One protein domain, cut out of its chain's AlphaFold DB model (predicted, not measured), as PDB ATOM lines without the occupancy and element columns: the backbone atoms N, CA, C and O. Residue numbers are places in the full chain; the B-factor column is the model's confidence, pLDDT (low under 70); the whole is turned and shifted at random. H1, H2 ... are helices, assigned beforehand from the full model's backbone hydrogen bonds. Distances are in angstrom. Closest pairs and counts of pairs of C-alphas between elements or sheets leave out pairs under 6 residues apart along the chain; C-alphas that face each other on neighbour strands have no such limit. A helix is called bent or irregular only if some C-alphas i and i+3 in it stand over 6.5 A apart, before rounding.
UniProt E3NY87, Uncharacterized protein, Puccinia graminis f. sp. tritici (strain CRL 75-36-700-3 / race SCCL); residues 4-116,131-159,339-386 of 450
ATOM      1  N   GLN A   4      60.288 -20.644 -16.977       54.22
ATOM      2  CA  GLN A   4      59.530 -20.571 -15.734       54.22
ATOM      3  C   GLN A   4      58.194 -19.827 -15.900       54.22
ATOM      4  O   GLN A   4      57.223 -20.199 -15.244       54.22
ATOM      5  N   LEU A   5      58.126 -18.840 -16.805       56.91
ATOM      6  CA  LEU A   5      56.894 -18.131 -17.161       56.91
ATOM      7  C   LEU A   5      55.964 -19.029 -17.989       56.91
ATOM      8  O   LEU A   5      54.766 -19.067 -17.733       56.91
ATOM      9  N   MET A   6      56.522 -19.809 -18.924       62.28
ATOM     10  CA  MET A   6      55.740 -20.714 -19.781       62.28
ATOM     11  C   MET A   6      55.057 -21.829 -18.974       62.28
ATOM     12  O   MET A   6      53.942 -22.243 -19.282       62.28
ATOM     13  N   GLY A   7      55.723 -22.310 -17.919       62.81
ATOM     14  CA  GLY A   7      55.203 -23.367 -17.052       62.81
ATOM     15  C   GLY A   7      54.351 -22.882 -15.874       62.81
ATOM     16  O   GLY A   7      53.631 -23.693 -15.289       62.81
ATOM     17  N   ALA A   8      54.417 -21.599 -15.490       67.62
ATOM     18  CA  ALA A   8      53.714 -21.077 -14.311       67.62
ATOM     19  C   ALA A   8      52.182 -21.248 -14.385       67.62
ATOM     20  O   ALA A   8      51.638 -21.817 -13.435       67.62
ATOM     21  N   PRO A   9      51.493 -20.934 -15.507       71.62
ATOM     22  CA  PRO A   9      50.044 -21.134 -15.656       71.62
ATOM     23  C   PRO A   9      49.541 -22.575 -15.479       71.62
ATOM     24  O   PRO A   9      48.336 -22.825 -15.389       71.62
ATOM     25  N   ARG A  10      50.448 -23.557 -15.440       69.31
ATOM     26  CA  ARG A  10      50.123 -24.979 -15.250       69.31
ATOM     27  C   ARG A  10      50.234 -25.439 -13.797       69.31
ATOM     28  O   ARG A  10      49.781 -26.538 -13.472       69.31
ATOM     29  N   LYS A  11      50.828 -24.626 -12.920       73.69
ATOM     30  CA  LYS A  11      51.062 -24.971 -11.514       73.69
ATOM     31  C   LYS A  11      49.870 -24.566 -10.649       73.69
ATOM     32  O   LYS A  11      49.340 -23.468 -10.794       73.69
ATOM     33  N   LYS A  12      49.503 -25.419  -9.686       77.38
ATOM     34  CA  LYS A  12      48.429 -25.137  -8.718       77.38
ATOM     35  C   LYS A  12      48.577 -23.784  -7.980       77.38
ATOM     36  O   LYS A  12      47.579 -23.072  -7.942       77.38
ATOM     37  N   PRO A  13      49.765 -23.372  -7.487       80.06
ATOM     38  CA  PRO A  13      49.917 -22.068  -6.832       80.06
ATOM     39  C   PRO A  13      49.520 -20.884  -7.720       80.06
ATOM     40  O   PRO A  13      48.888 -19.949  -7.251       80.06
ATOM     41  N   PHE A  14      49.818 -20.934  -9.024       81.94
ATOM     42  CA  PHE A  14      49.425 -19.861  -9.939       81.94
ATOM     43  C   PHE A  14      47.907 -19.801 -10.148       81.94
ATOM     44  O   PHE A  14      47.329 -18.726 -10.253       81.94
ATOM     45  N   PHE A  15      47.239 -20.954 -10.165       86.06
ATOM     46  CA  PHE A  15      45.781 -20.995 -10.221       86.06
ATOM     47  C   PHE A  15      45.130 -20.422  -8.955       86.06
ATOM     48  O   PHE A  15      44.114 -19.740  -9.041       86.06
ATOM     49  N   GLU A  16      45.710 -20.664  -7.780       87.44
ATOM     50  CA  GLU A  16      45.239 -20.049  -6.533       87.44
ATOM     51  C   GLU A  16      45.462 -18.532  -6.522       87.44
ATOM     52  O   GLU A  16      44.582 -17.809  -6.062       87.44
ATOM     53  N   LEU A  17      46.553 -18.046  -7.126       88.31
ATOM     54  CA  LEU A  17      46.760 -16.616  -7.360       88.31
ATOM     55  C   LEU A  17      45.686 -16.012  -8.278       88.31
ATOM     56  O   LEU A  17      45.099 -14.996  -7.918       88.31
ATOM     57  N   ILE A  18      45.352 -16.663  -9.400       91.50
ATOM     58  CA  ILE A  18      44.219 -16.251 -10.255       91.50
ATOM     59  C   ILE A  18      42.925 -16.168  -9.433       91.50
ATOM     60  O   ILE A  18      42.181 -15.202  -9.538       91.50
ATOM     61  N   ARG A  19      42.648 -17.165  -8.586       92.12
ATOM     62  CA  ARG A  19      41.433 -17.179  -7.754       92.12
ATOM     63  C   ARG A  19      41.424 -16.103  -6.672       92.12
ATOM     64  O   ARG A  19      40.353 -15.743  -6.185       92.12
ATOM     65  N   SER A  20      42.592 -15.610  -6.280       91.38
ATOM     66  CA  SER A  20      42.717 -14.500  -5.336       91.38
ATOM     67  C   SER A  20      42.506 -13.127  -5.967       91.38
ATOM     68  O   SER A  20      42.422 -12.152  -5.235       91.38
ATOM     69  N   ALA A  21      42.379 -13.074  -7.296       91.81
ATOM     70  CA  ALA A  21      42.218 -11.871  -8.094       91.81
ATOM     71  C   ALA A  21      40.756 -11.698  -8.554       91.81
ATOM     72  O   ALA A  21      40.369 -12.219  -9.607       91.81
ATOM     73  N   PRO A  22      39.905 -11.009  -7.768       91.75
ATOM     74  CA  PRO A  22      38.475 -10.946  -8.048       91.75
ATOM     75  C   PRO A  22      38.146 -10.117  -9.290       91.75
ATOM     76  O   PRO A  22      37.174 -10.449  -9.970       91.75
ATOM     77  N   GLY A  23      38.962  -9.115  -9.643       90.44
ATOM     78  CA  GLY A  23      38.753  -8.279 -10.828       90.44
ATOM     79  C   GLY A  23      38.765  -9.053 -12.152       90.44
ATOM     80  O   GLY A  23      38.271  -8.557 -13.161       90.44
ATOM     81  N   LEU A  24      39.254 -10.301 -12.158       93.12
ATOM     82  CA  LEU A  24      39.234 -11.158 -13.346       93.12
ATOM     83  C   LEU A  24      37.833 -11.664 -13.710       93.12
ATOM     84  O   LEU A  24      37.610 -12.030 -14.864       93.12
ATOM     85  N   ILE A  25      36.899 -11.721 -12.756       92.75
ATOM     86  CA  ILE A  25      35.548 -12.272 -12.977       92.75
ATOM     87  C   ILE A  25      34.426 -11.477 -12.287       92.75
ATOM     88  O   ILE A  25      33.270 -11.904 -12.322       92.75
ATOM     89  N   GLN A  26      34.755 -10.367 -11.622       91.62
ATOM     90  CA  GLN A  26      33.819  -9.522 -10.880       91.62
ATOM     91  C   GLN A  26      33.974  -8.050 -11.234       91.62
ATOM     92  O   GLN A  26      35.009  -7.622 -11.744       91.62
ATOM     93  N   VAL A  27      32.951  -7.270 -10.890       90.75
ATOM     94  CA  VAL A  27      33.015  -5.809 -10.940       90.75
ATOM     95  C   VAL A  27      34.048  -5.309  -9.930       90.75
ATOM     96  O   VAL A  27      34.027  -5.707  -8.761       90.75
ATOM     97  N   SER A  28      34.948  -4.446 -10.393       87.81
ATOM     98  CA  SER A  28      35.991  -3.838  -9.561       87.81
ATOM     99  C   SER A  28      35.397  -2.789  -8.619       87.81
ATOM    100  O   SER A  28      34.373  -2.191  -8.920       87.81
ATOM    101  N   TYR A  29      36.027  -2.571  -7.468       85.75
ATOM    102  CA  TYR A  29      35.669  -1.506  -6.531       85.75
ATOM    103  C   TYR A  29      36.845  -0.520  -6.389       85.75
ATOM    104  O   TYR A  29      37.989  -0.969  -6.314       85.75
ATOM    105  N   PRO A  30      36.605   0.797  -6.282       84.00
ATOM    106  CA  PRO A  30      35.327   1.468  -6.514       84.00
ATOM    107  C   PRO A  30      34.927   1.423  -7.996       84.00
ATOM    108  O   PRO A  30      35.774   1.263  -8.869       84.00
ATOM    109  N   ASP A  31      33.634   1.584  -8.268       83.75
ATOM    110  CA  ASP A  31      33.106   1.758  -9.621       83.75
ATOM    111  C   ASP A  31      32.079   2.906  -9.607       83.75
ATOM    112  O   ASP A  31      31.247   2.966  -8.693       83.75
ATOM    113  N   PRO A  32      32.145   3.842 -10.572       81.38
ATOM    114  CA  PRO A  32      31.292   5.028 -10.591       81.38
ATOM    115  C   PRO A  32      29.817   4.720 -10.861       81.38
ATOM    116  O   PRO A  32      28.971   5.544 -10.541       81.38
ATOM    117  N   PHE A  33      29.487   3.548 -11.407       87.31
ATOM    118  CA  PHE A  33      28.110   3.118 -11.631       87.31
ATOM    119  C   PHE A  33      27.639   2.107 -10.584       87.31
ATOM    120  O   PHE A  33      26.542   2.235 -10.048       87.31
ATOM    121  N   TRP A  34      28.466   1.114 -10.242       88.81
ATOM    122  CA  TRP A  34      28.116   0.048  -9.297       88.81
ATOM    123  C   TRP A  34      28.261   0.483  -7.831       88.81
ATOM    124  O   TRP A  34      28.992  -0.129  -7.048       88.81
ATOM    125  N   ASN A  35      27.527   1.528  -7.447       88.00
ATOM    126  CA  ASN A  35      27.489   2.080  -6.095       88.00
ATOM    127  C   ASN A  35      26.046   2.223  -5.576       88.00
ATOM    128  O   ASN A  35      25.074   2.095  -6.321       88.00
ATOM    129  N   LYS A  36      25.911   2.454  -4.269       90.56
ATOM    130  CA  LYS A  36      24.619   2.466  -3.567       90.56
ATOM    131  C   LYS A  36      23.690   3.615  -3.944       90.56
ATOM    132  O   LYS A  36      22.497   3.502  -3.689       90.56
ATOM    133  N   ASP A  37      24.228   4.688  -4.505       89.31
ATOM    134  CA  ASP A  37      23.444   5.866  -4.865       89.31
ATOM    135  C   ASP A  37      22.699   5.641  -6.188       89.31
ATOM    136  O   ASP A  37      21.667   6.258  -6.438       89.31
ATOM    137  N   LEU A  38      23.195   4.719  -7.020       90.25
ATOM    138  CA  LEU A  38      22.650   4.419  -8.346       90.25
ATOM    139  C   LEU A  38      21.993   3.038  -8.437       90.25
ATOM    140  O   LEU A  38      21.051   2.851  -9.205       90.25
ATOM    141  N   ILE A  39      22.486   2.062  -7.671       93.38
ATOM    142  CA  ILE A  39      22.057   0.666  -7.752       93.38
ATOM    143  C   ILE A  39      21.387   0.227  -6.453       93.38
ATOM    144  O   ILE A  39      21.932   0.348  -5.356       93.38
ATOM    145  N   ASP A  40      20.222  -0.399  -6.602       94.81
ATOM    146  CA  ASP A  40      19.488  -1.034  -5.511       94.81
ATOM    147  C   ASP A  40      20.147  -2.367  -5.104       94.81
ATOM    148  O   ASP A  40      19.771  -3.465  -5.533       94.81
ATOM    149  N   PHE A  41      21.173  -2.267  -4.259       95.19
ATOM    150  CA  PHE A  41      21.869  -3.431  -3.715       95.19
ATOM    151  C   PHE A  41      21.015  -4.250  -2.736       95.19
ATOM    152  O   PHE A  41      21.331  -5.415  -2.494       95.19
ATOM    153  N   GLU A  42      19.916  -3.709  -2.200       95.25
ATOM    154  CA  GLU A  42      18.997  -4.480  -1.354       95.25
ATOM    155  C   GLU A  42      18.258  -5.540  -2.178       95.25
ATOM    156  O   GLU A  42      18.167  -6.705  -1.767       95.25
ATOM    157  N   LYS A  43      17.816  -5.181  -3.392       94.50
ATOM    158  CA  LYS A  43      17.260  -6.145  -4.354       94.50
ATOM    159  C   LYS A  43      18.286  -7.189  -4.778       94.50
ATOM    160  O   LYS A  43      17.964  -8.376  -4.778       94.50
ATOM    161  N   ILE A  44      19.522  -6.782  -5.077       94.25
ATOM    162  CA  ILE A  44      20.605  -7.720  -5.430       94.25
ATOM    163  C   ILE A  44      20.855  -8.700  -4.280       94.25
ATOM    164  O   ILE A  44      20.921  -9.913  -4.492       94.25
ATOM    165  N   GLN A  45      20.944  -8.201  -3.046       93.06
ATOM    166  CA  GLN A  45      21.153  -9.045  -1.878       93.06
ATOM    167  C   GLN A  45      19.984 -10.014  -1.659       93.06
ATOM    168  O   GLN A  45      20.219 -11.178  -1.322       93.06
ATOM    169  N   THR A  46      18.746  -9.565  -1.862       93.06
ATOM    170  CA  THR A  46      17.548 -10.411  -1.761       93.06
ATOM    171  C   THR A  46      17.582 -11.521  -2.809       93.06
ATOM    172  O   THR A  46      17.599 -12.696  -2.440       93.06
ATOM    173  N   ALA A  47      17.749 -11.165  -4.085       91.50
ATOM    174  CA  ALA A  47      17.846 -12.116  -5.190       91.50
ATOM    175  C   ALA A  47      19.014 -13.104  -5.015       91.50
ATOM    176  O   ALA A  47      18.911 -14.279  -5.361       91.50
ATOM    177  N   SER A  48      20.128 -12.675  -4.408       90.50
ATOM    178  CA  SER A  48      21.268 -13.560  -4.138       90.50
ATOM    179  C   SER A  48      20.937 -14.709  -3.177       90.50
ATOM    180  O   SER A  48      21.601 -15.747  -3.210       90.50
ATOM    181  N   LYS A  49      19.926 -14.565  -2.320       89.94
ATOM    182  CA  LYS A  49      19.514 -15.613  -1.373       89.94
ATOM    183  C   LYS A  49      18.520 -16.592  -1.995       89.94
ATOM    184  O   LYS A  49      18.319 -17.675  -1.449       89.94
ATOM    185  N   GLU A  50      17.915 -16.226  -3.119       88.62
ATOM    186  CA  GLU A  50      16.954 -17.061  -3.822       88.62
ATOM    187  C   GLU A  50      17.649 -18.194  -4.578       88.62
ATOM    188  O   GLU A  50      18.748 -18.042  -5.117       88.62
ATOM    189  N   ASN A  51      16.967 -19.338  -4.646       83.31
ATOM    190  CA  ASN A  51      17.410 -20.503  -5.402       83.31
ATOM    191  C   ASN A  51      16.290 -20.967  -6.347       83.31
ATOM    192  O   ASN A  51      15.668 -22.008  -6.106       83.31
ATOM    193  N   PRO A  52      15.967 -20.167  -7.381       83.00
ATOM    194  CA  PRO A  52      14.910 -20.507  -8.322       83.00
ATOM    195  C   PRO A  52      15.270 -21.784  -9.090       83.00
ATOM    196  O   PRO A  52      16.434 -22.032  -9.410       83.00
ATOM    197  N   LYS A  53      14.250 -22.583  -9.424       79.50
ATOM    198  CA  LYS A  53      14.407 -23.796 -10.242       79.50
ATOM    199  C   LYS A  53      14.998 -23.473 -11.619       79.50
ATOM    200  O   LYS A  53      15.860 -24.200 -12.106       79.50
ATOM    201  N   ASP A  54      14.565 -22.354 -12.196       76.38
ATOM    202  CA  ASP A  54      15.006 -21.854 -13.493       76.38
ATOM    203  C   ASP A  54      15.476 -20.400 -13.363       76.38
ATOM    204  O   ASP A  54      14.696 -19.475 -13.588       76.38
ATOM    205  N   PRO A  55      16.739 -20.170 -12.960       80.44
ATOM    206  CA  PRO A  55      17.279 -18.820 -12.886       80.44
ATOM    207  C   PRO A  55      17.359 -18.215 -14.290       80.44
ATOM    208  O   PRO A  55      17.877 -18.846 -15.218       80.44
ATOM    209  N   VAL A  56      16.863 -16.985 -14.425       85.62
ATOM    210  CA  VAL A  56      16.967 -16.208 -15.666       85.62
ATOM    211  C   VAL A  56      18.390 -15.686 -15.866       85.62
ATOM    212  O   VAL A  56      19.143 -15.461 -14.908       85.62
ATOM    213  N   GLY A  57      18.781 -15.538 -17.128       86.75
ATOM    214  CA  GLY A  57      20.156 -15.278 -17.526       86.75
ATOM    215  C   GLY A  57      20.676 -13.929 -17.043       86.75
ATOM    216  O   GLY A  57      21.777 -13.877 -16.497       86.75
ATOM    217  N   GLY A  58      19.883 -12.861 -17.170       89.38
ATOM    218  CA  GLY A  58      20.286 -11.506 -16.782       89.38
ATOM    219  C   GLY A  58      20.620 -11.402 -15.293       89.38
ATOM    220  O   GLY A  58      21.704 -10.951 -14.923       89.38
ATOM    221  N   TRP A  59      19.747 -11.934 -14.430       90.25
ATOM    222  CA  TRP A  59      20.018 -12.022 -12.990       90.25
ATOM    223  C   TRP A  59      21.202 -12.931 -12.674       90.25
ATOM    224  O   TRP A  59      21.992 -12.616 -11.789       90.25
ATOM    225  N   THR A  60      21.368 -14.038 -13.400       90.25
ATOM    226  CA  THR A  60      22.531 -14.917 -13.211       90.25
ATOM    227  C   THR A  60      23.840 -14.187 -13.520       90.25
ATOM    228  O   THR A  60      24.793 -14.315 -12.754       90.25
ATOM    229  N   ALA A  61      23.884 -13.405 -14.603       91.50
ATOM    230  CA  ALA A  61      25.038 -12.587 -14.966       91.50
ATOM    231  C   ALA A  61      25.369 -11.574 -13.859       91.50
ATOM    232  O   ALA A  61      26.478 -11.586 -13.320       91.50
ATOM    233  N   LEU A  62      24.377 -10.781 -13.444       92.88
ATOM    234  CA  LEU A  62      24.524  -9.785 -12.381       92.88
ATOM    235  C   LEU A  62      25.003 -10.412 -11.061       92.88
ATOM    236  O   LEU A  62      25.988  -9.971 -10.472       92.88
ATOM    237  N   LEU A  63      24.341 -11.483 -10.617       92.81
ATOM    238  CA  LEU A  63      24.644 -12.151  -9.350       92.81
ATOM    239  C   LEU A  63      25.971 -12.911  -9.362       92.81
ATOM    240  O   LEU A  63      26.489 -13.196  -8.287       92.81
ATOM    241  N   ASN A  64      26.518 -13.271 -10.525       92.25
ATOM    242  CA  ASN A  64      27.857 -13.857 -10.621       92.25
ATOM    243  C   ASN A  64      28.943 -12.774 -10.527       92.25
ATOM    244  O   ASN A  64      29.943 -12.959  -9.826       92.25
ATOM    245  N   LEU A  65      28.718 -11.639 -11.189       92.56
ATOM    246  CA  LEU A  65      29.621 -10.485 -11.212       92.56
ATOM    247  C   LEU A  65      29.676  -9.764  -9.858       92.56
ATOM    248  O   LEU A  65      30.721  -9.218  -9.510       92.56
ATOM    249  N   ILE A  66      28.602  -9.846  -9.068       92.62
ATOM    250  CA  ILE A  66      28.484  -9.290  -7.712       92.62
ATOM    251  C   ILE A  66      28.047 -10.407  -6.750       92.62
ATOM    252  O   ILE A  66      26.926 -10.429  -6.250       92.62
ATOM    253  N   CYS A  67      28.908 -11.405  -6.526       90.56
ATOM    254  CA  CYS A  67      28.531 -12.612  -5.768       90.56
ATOM    255  C   CYS A  67      29.032 -12.665  -4.316       90.56
ATOM    256  O   CYS A  67      28.585 -13.529  -3.555       90.56
ATOM    257  N   ARG A  68      29.944 -11.762  -3.933       92.56
ATOM    258  CA  ARG A  68      30.672 -11.823  -2.656       92.56
ATOM    259  C   ARG A  68      29.960 -11.058  -1.558       92.56
ATOM    260  O   ARG A  68      29.502  -9.939  -1.766       92.56
ATOM    261  N   ALA A  69      29.919 -11.626  -0.359       89.94
ATOM    262  CA  ALA A  69      29.548 -10.865   0.831       89.94
ATOM    263  C   ALA A  69      30.698  -9.931   1.254       89.94
ATOM    264  O   ALA A  69      31.857 -10.244   0.990       89.94
ATOM    265  N   GLU A  70      30.392  -8.825   1.952       87.25
ATOM    266  CA  GLU A  70      31.399  -7.843   2.416       87.25
ATOM    267  C   GLU A  70      32.589  -8.523   3.120       87.25
ATOM    268  O   GLU A  70      33.739  -8.234   2.809       87.25
ATOM    269  N   GLY A  71      32.318  -9.473   4.022       86.56
ATOM    270  CA  GLY A  71      33.339 -10.182   4.801       86.56
ATOM    271  C   GLY A  71      33.838 -11.508   4.214       86.56
ATOM    272  O   GLY A  71      34.605 -12.195   4.885       86.56
ATOM    273  N   ASP A  72      33.399 -11.916   3.017       87.62
ATOM    274  CA  ASP A  72      33.834 -13.189   2.427       87.62
ATOM    275  C   ASP A  72      35.236 -13.059   1.824       87.62
ATOM    276  O   ASP A  72      35.404 -12.581   0.705       87.62
ATOM    277  N   ASN A  73      36.241 -13.544   2.548       89.88
ATOM    278  CA  ASN A  73      37.633 -13.602   2.109       89.88
ATOM    279  C   ASN A  73      38.033 -14.982   1.547       89.88
ATOM    280  O   ASN A  73      39.219 -15.301   1.464       89.88
ATOM    281  N   THR A  74      37.072 -15.830   1.176       90.25
ATOM    282  CA  THR A  74      37.357 -17.172   0.661       90.25
ATOM    283  C   THR A  74      37.580 -17.173  -0.851       90.25
ATOM    284  O   THR A  74      36.988 -16.401  -1.601       90.25
ATOM    285  N   LEU A  75      38.347 -18.151  -1.348       88.12
ATOM    286  CA  LEU A  75      38.464 -18.422  -2.791       88.12
ATOM    287  C   LEU A  75      37.185 -19.034  -3.400       88.12
ATOM    288  O   LEU A  75      37.179 -19.405  -4.576       88.12
ATOM    289  N   GLY A  76      36.134 -19.237  -2.598       85.75
ATOM    290  CA  GLY A  76      34.840 -19.763  -3.031       85.75
ATOM    291  C   GLY A  76      33.879 -18.686  -3.532       85.75
ATOM    292  O   GLY A  76      33.019 -19.018  -4.344       85.75
ATOM    293  N   TYR A  77      34.055 -17.437  -3.077       90.25
ATOM    294  CA  TYR A  77      33.322 -16.209  -3.440       90.25
ATOM    295  C   TYR A  77      31.831 -16.198  -3.089       90.25
ATOM    296  O   TYR A  77      31.229 -15.138  -2.958       90.25
ATOM    297  N   THR A  78      31.206 -17.365  -2.991       89.50
ATOM    298  CA  THR A  78      29.808 -17.509  -2.627       89.50
ATOM    299  C   THR A  78      29.569 -18.873  -1.989       89.50
ATOM    300  O   THR A  78      30.195 -19.882  -2.337       89.50
ATOM    301  N   THR A  79      28.620 -18.925  -1.060       86.88
ATOM    302  CA  THR A  79      28.124 -20.171  -0.463       86.88
ATOM    303  C   THR A  79      26.991 -20.799  -1.278       86.88
ATOM    304  O   THR A  79      26.615 -21.942  -1.025       86.88
ATOM    305  N   HIS A  80      26.469 -20.093  -2.287       87.81
ATOM    306  CA  HIS A  80      25.354 -20.564  -3.099       87.81
ATOM    307  C   HIS A  80      25.775 -21.684  -4.053       87.81
ATOM    308  O   HIS A  80      26.644 -21.499  -4.905       87.81
ATOM    309  N   VAL A  81      25.125 -22.845  -3.946       82.44
ATOM    310  CA  VAL A  81      25.570 -24.092  -4.591       82.44
ATOM    311  C   VAL A  81      25.672 -23.967  -6.116       82.44
ATOM    312  O   VAL A  81      26.703 -24.325  -6.684       82.44
ATOM    313  N   SER A  82      24.649 -23.421  -6.784       81.19
ATOM    314  CA  SER A  82      24.643 -23.309  -8.252       81.19
ATOM    315  C   SER A  82      25.662 -22.287  -8.773       81.19
ATOM    316  O   SER A  82      26.373 -22.557  -9.740       81.19
ATOM    317  N   ARG A  83      25.803 -21.139  -8.098       87.12
ATOM    318  CA  ARG A  83      26.729 -20.070  -8.502       87.12
ATOM    319  C   ARG A  83      28.174 -20.434  -8.203       87.12
ATOM    320  O   ARG A  83      29.045 -20.138  -9.009       87.12
ATOM    321  N   LYS A  84      28.440 -21.174  -7.123       88.94
ATOM    322  CA  LYS A  84      29.781 -21.689  -6.810       88.94
ATOM    323  C   LYS A  84      30.379 -22.487  -7.974       88.94
ATOM    324  O   LYS A  84      31.564 -22.342  -8.265       88.94
ATOM    325  N   ALA A  85      29.568 -23.296  -8.662       87.50
ATOM    326  CA  ALA A  85      30.006 -24.021  -9.855       87.50
ATOM    327  C   ALA A  85      30.312 -23.081 -11.036       87.50
ATOM    328  O   ALA A  85      31.332 -23.260 -11.701       87.50
ATOM    329  N   LEU A  86      29.480 -22.058 -11.265       89.19
ATOM    330  CA  LEU A  86      29.690 -21.065 -12.328       89.19
ATOM    331  C   LEU A  86      30.957 -20.230 -12.096       89.19
ATOM    332  O   LEU A  86      31.753 -20.063 -13.016       89.19
ATOM    333  N   ILE A  87      31.189 -19.781 -10.861       91.88
ATOM    334  CA  ILE A  87      32.391 -19.034 -10.471       91.88
ATOM    335  C   ILE A  87      33.651 -19.897 -10.609       91.88
ATOM    336  O   ILE A  87      34.659 -19.454 -11.160       91.88
ATOM    337  N   ALA A  88      33.596 -21.160 -10.176       90.31
ATOM    338  CA  ALA A  88      34.709 -22.085 -10.375       90.31
ATOM    339  C   ALA A  88      35.004 -22.310 -11.870       90.31
ATOM    340  O   ALA A  88      36.168 -22.327 -12.270       90.31
ATOM    341  N   ALA A  89      33.965 -22.449 -12.699       89.19
ATOM    342  CA  ALA A  89      34.113 -22.569 -14.146       89.19
ATOM    343  C   ALA A  89      34.732 -21.305 -14.768       89.19
ATOM    344  O   ALA A  89      35.625 -21.428 -15.602       89.19
ATOM    345  N   ALA A  90      34.339 -20.111 -14.315       92.31
ATOM    346  CA  ALA A  90      34.911 -18.847 -14.773       92.31
ATOM    347  C   ALA A  90      36.428 -18.779 -14.521       92.31
ATOM    348  O   ALA A  90      37.196 -18.529 -15.448       92.31
ATOM    349  N   PHE A  91      36.894 -19.116 -13.314       92.62
ATOM    350  CA  PHE A  91      38.334 -19.170 -13.037       92.62
ATOM    351  C   PHE A  91      39.069 -20.249 -13.838       92.62
ATOM    352  O   PHE A  91      40.214 -20.039 -14.241       92.62
ATOM    353  N   ASN A  92      38.432 -21.394 -14.104       89.75
ATOM    354  CA  ASN A  92      39.015 -22.417 -14.974       89.75
ATOM    355  C   ASN A  92      39.198 -21.900 -16.411       89.75
ATOM    356  O   ASN A  92      40.247 -22.157 -17.002       89.75
ATOM    357  N   ARG A  93      38.236 -21.130 -16.945       91.62
ATOM    358  CA  ARG A  93      38.368 -20.456 -18.251       91.62
ATOM    359  C   ARG A  93      39.530 -19.478 -18.253       91.62
ATOM    360  O   ARG A  93      40.377 -19.571 -19.128       91.62
ATOM    361  N   VAL A  94      39.626 -18.602 -17.251       93.56
ATOM    362  CA  VAL A  94      40.733 -17.633 -17.139       93.56
ATOM    363  C   VAL A  94      42.087 -18.350 -17.047       93.56
ATOM    364  O   VAL A  94      43.052 -17.979 -17.719       93.56
ATOM    365  N   SER A  95      42.164 -19.438 -16.278       90.62
ATOM    366  CA  SER A  95      43.384 -20.243 -16.172       90.62
ATOM    367  C   SER A  95      43.773 -20.906 -17.491       90.62
ATOM    368  O   SER A  95      44.958 -20.913 -17.836       90.62
ATOM    369  N   GLN A  96      42.807 -21.452 -18.232       89.62
ATOM    370  CA  GLN A  96      43.062 -22.040 -19.544       89.62
ATOM    371  C   GLN A  96      43.446 -20.971 -20.565       89.62
ATOM    372  O   GLN A  96      44.453 -21.117 -21.250       89.62
ATOM    373  N   LEU A  97      42.716 -19.861 -20.592       92.50
ATOM    374  CA  LEU A  97      43.006 -18.692 -21.407       92.50
ATOM    375  C   LEU A  97      44.440 -18.193 -21.177       92.50
ATOM    376  O   LEU A  97      45.136 -17.887 -22.141       92.50
ATOM    377  N   THR A  98      44.929 -18.183 -19.933       89.50
ATOM    378  CA  THR A  98      46.326 -17.818 -19.639       89.50
ATOM    379  C   THR A  98      47.312 -18.759 -20.344       89.50
ATOM    380  O   THR A  98      48.305 -18.314 -20.919       89.50
ATOM    381  N   ARG A  99      47.057 -20.074 -20.315       84.88
ATOM    382  CA  ARG A  99      47.922 -21.086 -20.952       84.88
ATOM    383  C   ARG A  99      47.918 -20.945 -22.467       84.88
ATOM    384  O   ARG A  99      48.981 -20.972 -23.081       84.88
ATOM    385  N   ASP A 100      46.735 -20.774 -23.040       87.88
ATOM    386  CA  ASP A 100      46.565 -20.623 -24.478       87.88
ATOM    387  C   ASP A 100      47.188 -19.319 -24.969       87.88
ATOM    388  O   ASP A 100      47.812 -19.303 -26.022       87.88
ATOM    389  N   SER A 101      47.103 -18.247 -24.180       87.81
ATOM    390  CA  SER A 101      47.735 -16.963 -24.492       87.81
ATOM    391  C   SER A 101      49.254 -17.086 -24.525       87.81
ATOM    392  O   SER A 101      49.885 -16.631 -25.476       87.81
ATOM    393  N   VAL A 102      49.845 -17.792 -23.551       80.94
ATOM    394  CA  VAL A 102      51.275 -18.137 -23.560       80.94
ATOM    395  C   VAL A 102      51.647 -18.925 -24.820       80.94
ATOM    396  O   VAL A 102      52.675 -18.641 -25.437       80.94
ATOM    397  N   ALA A 103      50.827 -19.898 -25.223       80.50
ATOM    398  CA  ALA A 103      51.054 -20.669 -26.442       80.50
ATOM    399  C   ALA A 103      50.915 -19.807 -27.710       80.50
ATOM    400  O   ALA A 103      51.763 -19.897 -28.599       80.50
ATOM    401  N   ALA A 104      49.914 -18.931 -27.773       83.62
ATOM    402  CA  ALA A 104      49.639 -18.063 -28.913       83.62
ATOM    403  C   ALA A 104      50.798 -17.097 -29.182       83.62
ATOM    404  O   ALA A 104      51.302 -17.044 -30.303       83.62
ATOM    405  N   ILE A 105      51.310 -16.414 -28.154       78.19
ATOM    406  CA  ILE A 105      52.458 -15.502 -28.312       78.19
ATOM    407  C   ILE A 105      53.778 -16.248 -28.507       78.19
ATOM    408  O   ILE A 105      54.753 -15.689 -29.016       78.19
ATOM    409  N   SER A 106      53.834 -17.531 -28.127       71.56
ATOM    410  CA  SER A 106      55.046 -18.328 -28.294       71.56
ATOM    411  C   SER A 106      55.441 -18.482 -29.756       71.56
ATOM    412  O   SER A 106      56.628 -18.644 -30.035       71.56
ATOM    413  N   THR A 107      54.472 -18.353 -30.676       67.62
ATOM    414  CA  THR A 107      54.679 -18.297 -32.132       67.62
ATOM    415  C   THR A 107      55.724 -17.254 -32.539       67.62
ATOM    416  O   THR A 107      56.489 -17.503 -33.472       67.62
ATOM    417  N   ASN A 108      55.862 -16.182 -31.753       66.31
ATOM    418  CA  ASN A 108      56.762 -15.055 -31.989       66.31
ATOM    419  C   ASN A 108      58.081 -15.125 -31.194       66.31
ATOM    420  O   ASN A 108      58.909 -14.215 -31.283       66.31
ATOM    421  N   ILE A 109      58.332 -16.194 -30.420       67.12
ATOM    422  CA  ILE A 109      59.607 -16.355 -29.701       67.12
ATOM    423  C   ILE A 109      60.747 -16.445 -30.717       67.12
ATOM    424  O   ILE A 109      60.759 -17.342 -31.559       67.12
ATOM    425  N   LYS A 110      61.729 -15.547 -30.613       69.38
ATOM    426  CA  LYS A 110      62.962 -15.589 -31.410       69.38
ATOM    427  C   LYS A 110      63.988 -16.548 -30.783       69.38
ATOM    428  O   LYS A 110      63.944 -16.764 -29.564       69.38
ATOM    429  N   PRO A 111      64.917 -17.116 -31.574       71.31
ATOM    430  CA  PRO A 111      66.061 -17.851 -31.039       71.31
ATOM    431  C   PRO A 111      66.833 -17.023 -29.992       71.31
ATOM    432  O   PRO A 111      66.848 -15.789 -30.086       71.31
ATOM    433  N   PRO A 112      67.457 -17.662 -28.983       69.50
ATOM    434  CA  PRO A 112      68.297 -16.963 -28.015       69.50
ATOM    435  C   PRO A 112      69.369 -16.129 -28.724       69.50
ATOM    436  O   PRO A 112      70.017 -16.621 -29.647       69.50
ATOM    437  N   LYS A 113      69.578 -14.883 -28.279       69.50
ATOM    438  CA  LYS A 113      70.743 -14.103 -28.714       69.50
ATOM    439  C   LYS A 113      72.006 -14.809 -28.222       69.50
ATOM    440  O   LYS A 113      72.046 -15.251 -27.072       69.50
ATOM    441  N   GLU A 114      73.004 -14.917 -29.090       67.94
ATOM    442  CA  GLU A 114      74.313 -15.440 -28.705       67.94
ATOM    443  C   GLU A 114      74.930 -14.543 -27.630       67.94
ATOM    444  O   GLU A 114      74.846 -13.316 -27.719       67.94
ATOM    445  N   ASP A 115      75.524 -15.152 -26.603       69.50
ATOM    446  CA  ASP A 115      76.324 -14.412 -25.632       69.50
ATOM    447  C   ASP A 115      77.692 -14.130 -26.270       69.50
ATOM    448  O   ASP A 115      78.462 -15.071 -26.487       69.50
ATOM    449  N   PRO A 116      78.022 -12.863 -26.574       67.75
ATOM    450  CA  PRO A 116      79.279 -12.526 -27.228       67.75
ATOM    451  C   PRO A 116      80.509 -12.843 -26.363       67.75
ATOM    452  O   PRO A 116      81.619 -12.865 -26.889       67.75
ATOM    453  N   LYS A 131      67.796 -25.248 -27.125       80.31
ATOM    454  CA  LYS A 131      67.115 -24.360 -26.161       80.31
ATOM    455  C   LYS A 131      65.872 -23.716 -26.772       80.31
ATOM    456  O   LYS A 131      64.820 -23.703 -26.138       80.31
ATOM    457  N   PHE A 132      65.979 -23.207 -27.998       79.00
ATOM    458  CA  PHE A 132      64.856 -22.623 -28.728       79.00
ATOM    459  C   PHE A 132      63.701 -23.621 -28.897       79.00
ATOM    460  O   PHE A 132      62.571 -23.320 -28.510       79.00
ATOM    461  N   LEU A 133      63.989 -24.817 -29.417       82.81
ATOM    462  CA  LEU A 133      63.000 -25.875 -29.626       82.81
ATOM    463  C   LEU A 133      62.376 -26.327 -28.306       82.81
ATOM    464  O   LEU A 133      61.158 -26.452 -28.218       82.81
ATOM    465  N   HIS A 134      63.177 -26.497 -27.252       79.69
ATOM    466  CA  HIS A 134      62.662 -26.831 -25.927       79.69
ATOM    467  C   HIS A 134      61.706 -25.752 -25.394       79.69
ATOM    468  O   HIS A 134      60.623 -26.081 -24.917       79.69
ATOM    469  N   HIS A 135      62.041 -24.464 -25.538       73.69
ATOM    470  CA  HIS A 135      61.149 -23.372 -25.135       73.69
ATOM    471  C   HIS A 135      59.829 -23.377 -25.917       73.69
ATOM    472  O   HIS A 135      58.777 -23.117 -25.335       73.69
ATOM    473  N   ARG A 136      59.874 -23.689 -27.220       74.50
ATOM    474  CA  ARG A 136      58.674 -23.839 -28.056       74.50
ATOM    475  C   ARG A 136      57.811 -25.010 -27.601       74.50
ATOM    476  O   ARG A 136      56.608 -24.843 -27.443       74.50
ATOM    477  N   ILE A 137      58.417 -26.164 -27.333       76.75
ATOM    478  CA  ILE A 137      57.706 -27.343 -26.828       76.75
ATOM    479  C   ILE A 137      57.046 -27.029 -25.482       76.75
ATOM    480  O   ILE A 137      55.852 -27.264 -25.320       76.75
ATOM    481  N   GLU A 138      57.780 -26.436 -24.537       74.00
ATOM    482  CA  GLU A 138      57.240 -26.047 -23.229       74.00
ATOM    483  C   GLU A 138      56.048 -25.091 -23.354       74.00
ATOM    484  O   GLU A 138      55.032 -25.291 -22.683       74.00
ATOM    485  N   ALA A 139      56.117 -24.116 -24.262       68.75
ATOM    486  CA  ALA A 139      55.012 -23.209 -24.551       68.75
ATOM    487  C   ALA A 139      53.731 -23.927 -24.981       68.75
ATOM    488  O   ALA A 139      52.656 -23.644 -24.459       68.75
ATOM    489  N   LEU A 140      53.870 -24.895 -25.885       71.88
ATOM    490  CA  LEU A 140      52.760 -25.626 -26.496       71.88
ATOM    491  C   LEU A 140      52.153 -26.709 -25.596       71.88
ATOM    492  O   LEU A 140      51.127 -27.285 -25.934       71.88
ATOM    493  N   GLY A 141      52.770 -27.009 -24.457       65.50
ATOM    494  CA  GLY A 141      52.275 -28.057 -23.555       65.50
ATOM    495  C   GLY A 141      53.373 -28.766 -22.774       65.50
ATOM    496  O   GLY A 141      53.101 -29.379 -21.742       65.50
ATOM    497  N   GLY A 142      54.622 -28.623 -23.217       68.56
ATOM    498  CA  GLY A 142      55.736 -29.441 -22.758       68.56
ATOM    499  C   GLY A 142      55.590 -30.894 -23.209       68.56
ATOM    500  O   GLY A 142      54.649 -31.269 -23.903       68.56
ATOM    501  N   SER A 143      56.519 -31.742 -22.776       56.28
ATOM    502  CA  SER A 143      56.468 -33.197 -23.019       56.28
ATOM    503  C   SER A 143      55.728 -33.968 -21.917       56.28
ATOM    504  O   SER A 143      55.778 -35.196 -21.870       56.28
ATOM    505  N   THR A 144      55.087 -33.266 -20.978       48.28
ATOM    506  CA  THR A 144      54.462 -33.898 -19.808       48.28
ATOM    507  C   THR A 144      53.000 -34.223 -20.117       48.28
ATOM    508  O   THR A 144      52.287 -33.318 -20.544       48.28
ATOM    509  N   PRO A 145      52.521 -35.460 -19.873       45.34
ATOM    510  CA  PRO A 145      51.132 -35.818 -20.134       45.34
ATOM    511  C   PRO A 145      50.181 -34.874 -19.398       45.34
ATOM    512  O   PRO A 145      50.324 -34.651 -18.195       45.34
ATOM    513  N   THR A 146      49.200 -34.349 -20.124       46.97
ATOM    514  CA  THR A 146      48.139 -33.429 -19.680       46.97
ATOM    515  C   THR A 146      47.177 -34.036 -18.646       46.97
ATOM    516  O   THR A 146      46.218 -33.388 -18.226       46.97
ATOM    517  N   SER A 147      47.433 -35.262 -18.187       40.88
ATOM    518  CA  SER A 147      46.600 -36.019 -17.261       40.88
ATOM    519  C   SER A 147      47.417 -36.562 -16.076       40.88
ATOM    520  O   SER A 147      48.248 -37.457 -16.205       40.88
ATOM    521  N   GLY A 148      47.134 -36.055 -14.870       47.56
ATOM    522  CA  GLY A 148      47.214 -36.882 -13.656       47.56
ATOM    523  C   GLY A 148      48.415 -36.746 -12.711       47.56
ATOM    524  O   GLY A 148      48.465 -37.495 -11.737       47.56
ATOM    525  N   LYS A 149      49.360 -35.810 -12.882       48.69
ATOM    526  CA  LYS A 149      50.373 -35.571 -11.826       48.69
ATOM    527  C   LYS A 149      49.814 -34.707 -10.683       48.69
ATOM    528  O   LYS A 149      49.160 -33.691 -10.922       48.69
ATOM    529  N   LYS A 150      50.117 -35.081  -9.428       47.28
ATOM    530  CA  LYS A 150      49.801 -34.285  -8.222       47.28
ATOM    531  C   LYS A 150      50.327 -32.849  -8.396       47.28
ATOM    532  O   LYS A 150      51.525 -32.661  -8.578       47.28
ATOM    533  N   GLY A 151      49.439 -31.852  -8.329       51.81
ATOM    534  CA  GLY A 151      49.793 -30.423  -8.368       51.81
ATOM    535  C   GLY A 151      49.568 -29.687  -9.699       51.81
ATOM    536  O   GLY A 151      49.866 -28.494  -9.766       51.81
ATOM    537  N   GLN A 152      49.029 -30.348 -10.730       57.44
ATOM    538  CA  GLN A 152      48.602 -29.703 -11.983       57.44
ATOM    539  C   GLN A 152      47.080 -29.489 -12.026       57.44
ATOM    540  O   GLN A 152      46.318 -30.297 -11.499       57.44
ATOM    541  N   VAL A 153      46.638 -28.398 -12.663       57.47
ATOM    542  CA  VAL A 153      45.208 -28.071 -12.826       57.47
ATOM    543  C   VAL A 153      44.707 -28.585 -14.177       57.47
ATOM    544  O   VAL A 153      45.328 -28.291 -15.204       57.47
ATOM    545  N   LYS A 154      43.590 -29.330 -14.167       61.75
ATOM    546  CA  LYS A 154      42.938 -29.897 -15.362       61.75
ATOM    547  C   LYS A 154      42.680 -28.798 -16.402       61.75
ATOM    548  O   LYS A 154      42.285 -27.696 -16.038       61.75
ATOM    549  N   ALA A 155      42.948 -29.095 -17.673       60.59
ATOM    550  CA  ALA A 155      42.656 -28.176 -18.769       60.59
ATOM    551  C   ALA A 155      41.138 -27.969 -18.928       60.59
ATOM    552  O   ALA A 155      40.362 -28.906 -18.723       60.59
ATOM    553  N   SER A 156      40.747 -26.745 -19.279       68.56
ATOM    554  CA  SER A 156      39.405 -26.432 -19.782       68.56
ATOM    555  C   SER A 156      39.402 -26.579 -21.304       68.56
ATOM    556  O   SER A 156      40.442 -26.402 -21.934       68.56
ATOM    557  N   GLU A 157      38.248 -26.875 -21.899       67.44
ATOM    558  CA  GLU A 157      38.062 -26.811 -23.360       67.44
ATOM    559  C   GLU A 157      37.882 -25.360 -23.841       67.44
ATOM    560  O   GLU A 157      38.098 -25.042 -25.006       67.44
ATOM    561  N   GLU A 158      37.530 -24.460 -22.921       80.25
ATOM    562  CA  GLU A 158      37.298 -23.041 -23.177       80.25
ATOM    563  C   GLU A 158      38.524 -22.217 -22.751       80.25
ATOM    564  O   GLU A 158      38.789 -22.071 -21.553       80.25
ATOM    565  N   GLY A 159      39.262 -21.690 -23.734       82.94
ATOM    566  CA  GLY A 159      40.462 -20.869 -23.543       82.94
ATOM    567  C   GLY A 159      40.524 -19.678 -24.505       82.94
ATOM    568  O   GLY A 159      39.588 -18.880 -24.538       82.94
ATOM    569  N   LEU A 339      47.663  -9.013 -24.576       89.12
ATOM    570  CA  LEU A 339      46.813  -8.171 -23.726       89.12
ATOM    571  C   LEU A 339      46.222  -8.955 -22.547       89.12
ATOM    572  O   LEU A 339      46.232  -8.489 -21.414       89.12
ATOM    573  N   VAL A 340      45.782 -10.190 -22.785       92.31
ATOM    574  CA  VAL A 340      45.284 -11.086 -21.735       92.31
ATOM    575  C   VAL A 340      46.349 -11.352 -20.675       92.31
ATOM    576  O   VAL A 340      46.061 -11.328 -19.479       92.31
ATOM    577  N   LEU A 341      47.586 -11.632 -21.090       86.69
ATOM    578  CA  LEU A 341      48.676 -11.848 -20.142       86.69
ATOM    579  C   LEU A 341      49.030 -10.559 -19.404       86.69
ATOM    580  O   LEU A 341      49.356 -10.625 -18.221       86.69
ATOM    581  N   ALA A 342      48.938  -9.409 -20.073       83.62
ATOM    582  CA  ALA A 342      49.097  -8.103 -19.449       83.62
ATOM    583  C   ALA A 342      48.114  -7.899 -18.291       83.62
ATOM    584  O   ALA A 342      48.534  -7.604 -17.172       83.62
ATOM    585  N   ASP A 343      46.832  -8.132 -18.556       89.75
ATOM    586  CA  ASP A 343      45.740  -7.994 -17.598       89.75
ATOM    587  C   ASP A 343      45.858  -8.988 -16.437       89.75
ATOM    588  O   ASP A 343      45.967  -8.591 -15.276       89.75
ATOM    589  N   ILE A 344      45.951 -10.290 -16.739       89.94
ATOM    590  CA  ILE A 344      46.000 -11.344 -15.713       89.94
ATOM    591  C   ILE A 344      47.213 -11.177 -14.802       89.94
ATOM    592  O   ILE A 344      47.108 -11.370 -13.592       89.94
ATOM    593  N   PHE A 345      48.381 -10.845 -15.353       83.12
ATOM    594  CA  PHE A 345      49.577 -10.694 -14.535       83.12
ATOM    595  C   PHE A 345      49.584  -9.408 -13.717       83.12
ATOM    596  O   PHE A 345      50.084  -9.444 -12.592       83.12
ATOM    597  N   ALA A 346      49.040  -8.307 -14.240       82.19
ATOM    598  CA  ALA A 346      48.870  -7.082 -13.466       82.19
ATOM    599  C   ALA A 346      47.932  -7.325 -12.275       82.19
ATOM    600  O   ALA A 346      48.300  -7.046 -11.134       82.19
ATOM    601  N   GLU A 347      46.783  -7.951 -12.529       87.06
ATOM    602  CA  GLU A 347      45.782  -8.243 -11.505       87.06
ATOM    603  C   GLU A 347      46.281  -9.290 -10.493       87.06
ATOM    604  O   GLU A 347      46.080  -9.146  -9.297       87.06
ATOM    605  N   VAL A 348      47.016 -10.327 -10.907       85.94
ATOM    606  CA  VAL A 348      47.621 -11.284  -9.956       85.94
ATOM    607  C   VAL A 348      48.723 -10.637  -9.103       85.94
ATOM    608  O   VAL A 348      48.928 -11.027  -7.949       85.94
ATOM    609  N   ALA A 349      49.467  -9.676  -9.659       79.56
ATOM    610  CA  ALA A 349      50.534  -8.987  -8.939       79.56
ATOM    611  C   ALA A 349      50.006  -8.073  -7.841       79.56
ATOM    612  O   ALA A 349      50.565  -8.050  -6.741       79.56
ATOM    613  N   GLN A 350      48.937  -7.348  -8.142       80.69
ATOM    614  CA  GLN A 350      48.306  -6.416  -7.229       80.69
ATOM    615  C   GLN A 350      46.793  -6.496  -7.428       80.69
ATOM    616  O   GLN A 350      46.242  -5.687  -8.173       80.69
ATOM    617  N   PRO A 351      46.123  -7.475  -6.798       85.12
ATOM    618  CA  PRO A 351      44.720  -7.679  -7.088       85.12
ATOM    619  C   PRO A 351      43.866  -6.539  -6.555       85.12
ATOM    620  O   PRO A 351      44.003  -6.112  -5.402       85.12
ATOM    621  N   GLY A 352      43.002  -6.038  -7.434       83.25
ATOM    622  CA  GLY A 352      42.044  -5.001  -7.107       83.25
ATOM    623  C   GLY A 352      40.916  -5.567  -6.248       83.25
ATOM    624  O   GLY A 352      40.648  -6.774  -6.258       83.25
ATOM    625  N   PRO A 353      40.224  -4.727  -5.469       86.38
ATOM    626  CA  PRO A 353      39.045  -5.189  -4.768       86.38
ATOM    627  C   PRO A 353      37.833  -5.261  -5.690       86.38
ATOM    628  O   PRO A 353      37.808  -4.672  -6.768       86.38
ATOM    629  N   SER A 354      36.808  -5.984  -5.242       90.62
ATOM    630  CA  SER A 354      35.544  -6.123  -5.962       90.62
ATOM    631  C   SER A 354      34.357  -5.593  -5.172       90.62
ATOM    632  O   SER A 354      34.405  -5.456  -3.943       90.62
ATOM    633  N   VAL A 355      33.282  -5.299  -5.902       91.44
ATOM    634  CA  VAL A 355      31.994  -4.902  -5.334       91.44
ATOM    635  C   VAL A 355      31.340  -6.109  -4.657       91.44
ATOM    636  O   VAL A 355      31.251  -7.203  -5.217       91.44
ATOM    637  N   SER A 356      30.875  -5.912  -3.427       93.19
ATOM    638  CA  SER A 356      30.107  -6.904  -2.672       93.19
ATOM    639  C   SER A 356      28.605  -6.817  -2.963       93.19
ATOM    640  O   SER A 356      28.109  -5.843  -3.522       93.19
ATOM    641  N   LEU A 357      27.850  -7.811  -2.494       93.19
ATOM    642  CA  LEU A 357      26.383  -7.890  -2.559       93.19
ATOM    643  C   LEU A 357      25.647  -6.692  -1.947       93.19
ATOM    644  O   LEU A 357      24.447  -6.553  -2.141       93.19
ATOM    645  N   THR A 358      26.340  -5.857  -1.181       91.31
ATOM    646  CA  THR A 358      25.795  -4.655  -0.549       91.31
ATOM    647  C   THR A 358      26.322  -3.373  -1.191       91.31
ATOM    648  O   THR A 358      26.087  -2.306  -0.640       91.31
ATOM    649  N   GLY A 359      27.078  -3.439  -2.289       89.44
ATOM    650  CA  GLY A 359      27.631  -2.257  -2.960       89.44
ATOM    651  C   GLY A 359      28.824  -1.629  -2.248       89.44
ATOM    652  O   GLY A 359      29.196  -0.496  -2.539       89.44
ATOM    653  N   LYS A 360      29.423  -2.340  -1.287       90.31
ATOM    654  CA  LYS A 360      30.665  -1.926  -0.620       90.31
ATOM    655  C   LYS A 360      31.850  -2.768  -1.075       90.31
ATOM    656  O   LYS A 360      31.683  -3.782  -1.750       90.31
ATOM    657  N   TYR A 361      33.030  -2.396  -0.604       89.25
ATOM    658  CA  TYR A 361      34.238  -3.208  -0.666       89.25
ATOM    659  C   TYR A 361      34.020  -4.639  -0.133       89.25
ATOM    660  O   TYR A 361      33.585  -4.825   1.007       89.25
ATOM    661  N   ALA A 362      34.356  -5.649  -0.941       90.62
ATOM    662  CA  ALA A 362      34.518  -7.028  -0.486       90.62
ATOM    663  C   ALA A 362      35.961  -7.269  -0.009       90.62
ATOM    664  O   ALA A 362      36.912  -7.033  -0.760       90.62
ATOM    665  N   VAL A 363      36.133  -7.799   1.209       88.81
ATOM    666  CA  VAL A 363      37.454  -8.112   1.791       88.81
ATOM    667  C   VAL A 363      38.260  -9.003   0.859       88.81
ATOM    668  O   VAL A 363      37.743 -10.000   0.392       88.81
ATOM    669  N   HIS A 364      39.524  -8.689   0.590       88.50
ATOM    670  CA  HIS A 364      40.355  -9.448  -0.353       88.50
ATOM    671  C   HIS A 364      40.411 -10.966  -0.043       88.50
ATOM    672  O   HIS A 364      40.554 -11.337   1.127       88.50
ATOM    673  N   PRO A 365      40.330 -11.868  -1.050       90.25
ATOM    674  CA  PRO A 365      40.469 -13.300  -0.812       90.25
ATOM    675  C   PRO A 365      41.836 -13.674  -0.221       90.25
ATOM    676  O   PRO A 365      42.870 -13.174  -0.661       90.25
ATOM    677  N   VAL A 366      41.861 -14.589   0.744       86.81
ATOM    678  CA  VAL A 366      43.100 -15.061   1.377       86.81
ATOM    679  C   VAL A 366      43.556 -16.364   0.723       86.81
ATOM    680  O   VAL A 366      42.778 -17.312   0.585       86.81
ATOM    681  N   ILE A 367      44.830 -16.417   0.336       84.19
ATOM    682  CA  ILE A 367      45.513 -17.642  -0.098       84.19
ATOM    683  C   ILE A 367      46.305 -18.245   1.062       84.19
ATOM    684  O   ILE A 367      46.620 -17.566   2.039       84.19
ATOM    685  N   ASP A 368      46.613 -19.538   0.989       81.50
ATOM    686  CA  ASP A 368      47.398 -20.180   2.038       81.50
ATOM    687  C   ASP A 368      48.850 -19.668   2.058       81.50
ATOM    688  O   ASP A 368      49.416 -19.254   1.045       81.50
ATOM    689  N   ALA A 369      49.484 -19.748   3.230       74.25
ATOM    690  CA  ALA A 369      50.844 -19.253   3.441       74.25
ATOM    691  C   ALA A 369      51.904 -19.938   2.555       74.25
ATOM    692  O   ALA A 369      52.977 -19.375   2.328       74.25
ATOM    693  N   GLY A 370      51.645 -21.157   2.066       70.94
ATOM    694  CA  GLY A 370      52.525 -21.843   1.123       70.94
ATOM    695  C   GLY A 370      52.461 -21.214  -0.267       70.94
ATOM    696  O   GLY A 370      53.497 -21.004  -0.899       70.94
ATOM    697  N   THR A 371      51.262 -20.865  -0.724       71.00
ATOM    698  CA  THR A 371      51.040 -20.160  -1.990       71.00
ATOM    699  C   THR A 371      51.516 -18.706  -1.930       71.00
ATOM    700  O   THR A 371      52.164 -18.267  -2.881       71.00
ATOM    701  N   GLU A 372      51.350 -17.996  -0.807       71.00
ATOM    702  CA  GLU A 372      51.895 -16.634  -0.636       71.00
ATOM    703  C   GLU A 372      53.430 -16.616  -0.770       71.00
ATOM    704  O   GLU A 372      53.980 -15.787  -1.486       71.00
ATOM    705  N   LYS A 373      54.148 -17.598  -0.206       69.06
ATOM    706  CA  LYS A 373      55.613 -17.714  -0.392       69.06
ATOM    707  C   LYS A 373      56.026 -17.949  -1.848       69.06
ATOM    708  O   LYS A 373      57.114 -17.555  -2.261       69.06
ATOM    709  N   ASN A 374      55.177 -18.615  -2.630       67.94
ATOM    710  CA  ASN A 374      55.425 -18.861  -4.051       67.94
ATOM    711  C   ASN A 374      55.071 -17.652  -4.930       67.94
ATOM    712  O   ASN A 374      55.585 -17.551  -6.048       67.94
ATOM    713  N   LYS A 375      54.220 -16.745  -4.434       69.38
ATOM    714  CA  LYS A 375      53.803 -15.519  -5.117       69.38
ATOM    715  C   LYS A 375      55.005 -14.664  -5.476       69.38
ATOM    716  O   LYS A 375      55.179 -14.369  -6.650       69.38
ATOM    717  N   ASP A 376      55.893 -14.376  -4.527       67.12
ATOM    718  CA  ASP A 376      57.070 -13.533  -4.776       67.12
ATOM    719  C   ASP A 376      57.961 -14.082  -5.893       67.12
ATOM    720  O   ASP A 376      58.413 -13.333  -6.760       67.12
ATOM    721  N   GLY A 377      58.153 -15.403  -5.941       66.12
ATOM    722  CA  GLY A 377      58.894 -16.059  -7.018       66.12
ATOM    723  C   GLY A 377      58.213 -15.901  -8.380       66.12
ATOM    724  O   GLY A 377      58.868 -15.565  -9.367       66.12
ATOM    725  N   VAL A 378      56.891 -16.094  -8.443       65.19
ATOM    726  CA  VAL A 378      56.099 -15.880  -9.666       65.19
ATOM    727  C   VAL A 378      56.138 -14.407 -10.090       65.19
ATOM    728  O   VAL A 378      56.404 -14.122 -11.256       65.19
ATOM    729  N   LEU A 379      55.952 -13.468  -9.160       66.62
ATOM    730  CA  LEU A 379      55.975 -12.029  -9.427       66.62
ATOM    731  C   LEU A 379      57.357 -11.545  -9.875       66.62
ATOM    732  O   LEU A 379      57.450 -10.707 -10.768       66.62
ATOM    733  N   GLN A 380      58.444 -12.093  -9.331       66.12
ATOM    734  CA  GLN A 380      59.797 -11.804  -9.812       66.12
ATOM    735  C   GLN A 380      60.031 -12.325 -11.236       66.12
ATOM    736  O   GLN A 380      60.627 -11.624 -12.057       66.12
ATOM    737  N   ILE A 381      59.540 -13.528 -11.563       62.84
ATOM    738  CA  ILE A 381      59.596 -14.063 -12.934       62.84
ATOM    739  C   ILE A 381      58.824 -13.150 -13.891       62.84
ATOM    740  O   ILE A 381      59.316 -12.860 -14.984       62.84
ATOM    741  N   LEU A 382      57.654 -12.666 -13.469       60.94
ATOM    742  CA  LEU A 382      56.828 -11.731 -14.228       60.94
ATOM    743  C   LEU A 382      57.543 -10.400 -14.461       60.94
ATOM    744  O   LEU A 382      57.726 -10.009 -15.615       60.94
ATOM    745  N   LYS A 383      58.072  -9.786 -13.394       61.66
ATOM    746  CA  LYS A 383      58.865  -8.546 -13.449       61.66
ATOM    747  C   LYS A 383      60.063  -8.631 -14.379       61.66
ATOM    748  O   LYS A 383      60.348  -7.688 -15.109       61.66
ATOM    749  N   LYS A 384      60.737  -9.777 -14.400       60.53
ATOM    750  CA  LYS A 384      61.896  -9.999 -15.266       60.53
ATOM    751  C   LYS A 384      61.523 -10.254 -16.729       60.53
ATOM    752  O   LYS A 384      62.319  -9.957 -17.614       60.53
ATOM    753  N   THR A 385      60.364 -10.859 -16.991       51.66
ATOM    754  CA  THR A 385      60.018 -11.354 -18.333       51.66
ATOM    755  C   THR A 385      59.173 -10.366 -19.129       51.66
ATOM    756  O   THR A 385      59.302 -10.332 -20.349       51.66
ATOM    757  N   MET A 386      58.352  -9.558 -18.456       58.38
ATOM    758  CA  MET A 386      57.505  -8.536 -19.076       58.38
ATOM    759  C   MET A 386      57.669  -7.194 -18.334       58.38
ATOM    760  O   MET A 386      56.740  -6.721 -17.682       58.38
TER     761      MET A 386
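This is residues 4 to 116, 131 to 159 and 339 to 386 of the 450 residues of an uncharacterized protein of Puccinia graminis f. sp. tritici (strain CRL 75-36-700-3 / race SCCL) (UniProt E3NY87). One long helix, H5, makes a spine, with H1, H2, H6 and H7 packed on it from residue 91 onward and H4 near its beginning. H8 covers H1 and H2, while H3 lies beyond H4. The 190 printed residues hold eight named helices, H1 to H8 in chain order, and no named strand: all helix, with 97 residues in helices, mostly crossed. The whole is compact, radius of gyration of the C-alphas 18.8 A, yet only just elongated, spanning 65 by 33 by 31 A.

H1, residues 4 to 10, begins at C-alpha 4 (59.530, -20.571, -15.734) and is irregular, C-alphas 6 and 9 being 7.0 A apart. H2 is residues 12 to 19, H3 41 to 49, H4 57 to 65. H5, 81 to 106, measures 38.3 A; H6 is 131 to 140, H7 339 to 349. H8, 369 to 385, measures 24.9 A and ends at C-alpha 385 (60.018, -11.354, -18.333).

The hub H5 touches five helices, among them H6, with its residues 102 to 106 alone, closest C-alphas Ala 103 and Ala 139, 5.1 A, at a shallow tilt of 27 degrees, opposite ways. H8 touches H2 about perpendicular, 85 degrees, closest C-alphas Pro 13 and Thr 371, 5.3 A. H3 and H4 only just touch, with 3 pairs of C-alphas within 8 A, closest Ser 48 and Leu 63, 6.4 A. H5 and H8 are apart. Every O i to N i+4 pair is within hydrogen-bond range in H2, H4, H6 and H7; H1 has 1 of 3, beside 2 of 4 O i to N i+3, H3 4 of 5, H5 21 of 22, H8 11 of 13.

C-alphas 53 and 116, the farthest apart, are 68.0 A apart. The printed part has two cuts: between residues 116 and 131, where 14 residues are not printed, the C-alphas are 17.0 A apart, and between residues 159 and 339, where 179 residues are not printed, the C-alphas are 14.2 A apart. Links H2 to H3, H4 to H5 and H7 to H8 are long. Low confidence, under 70, includes residues 141 to 157 and 373 to 386.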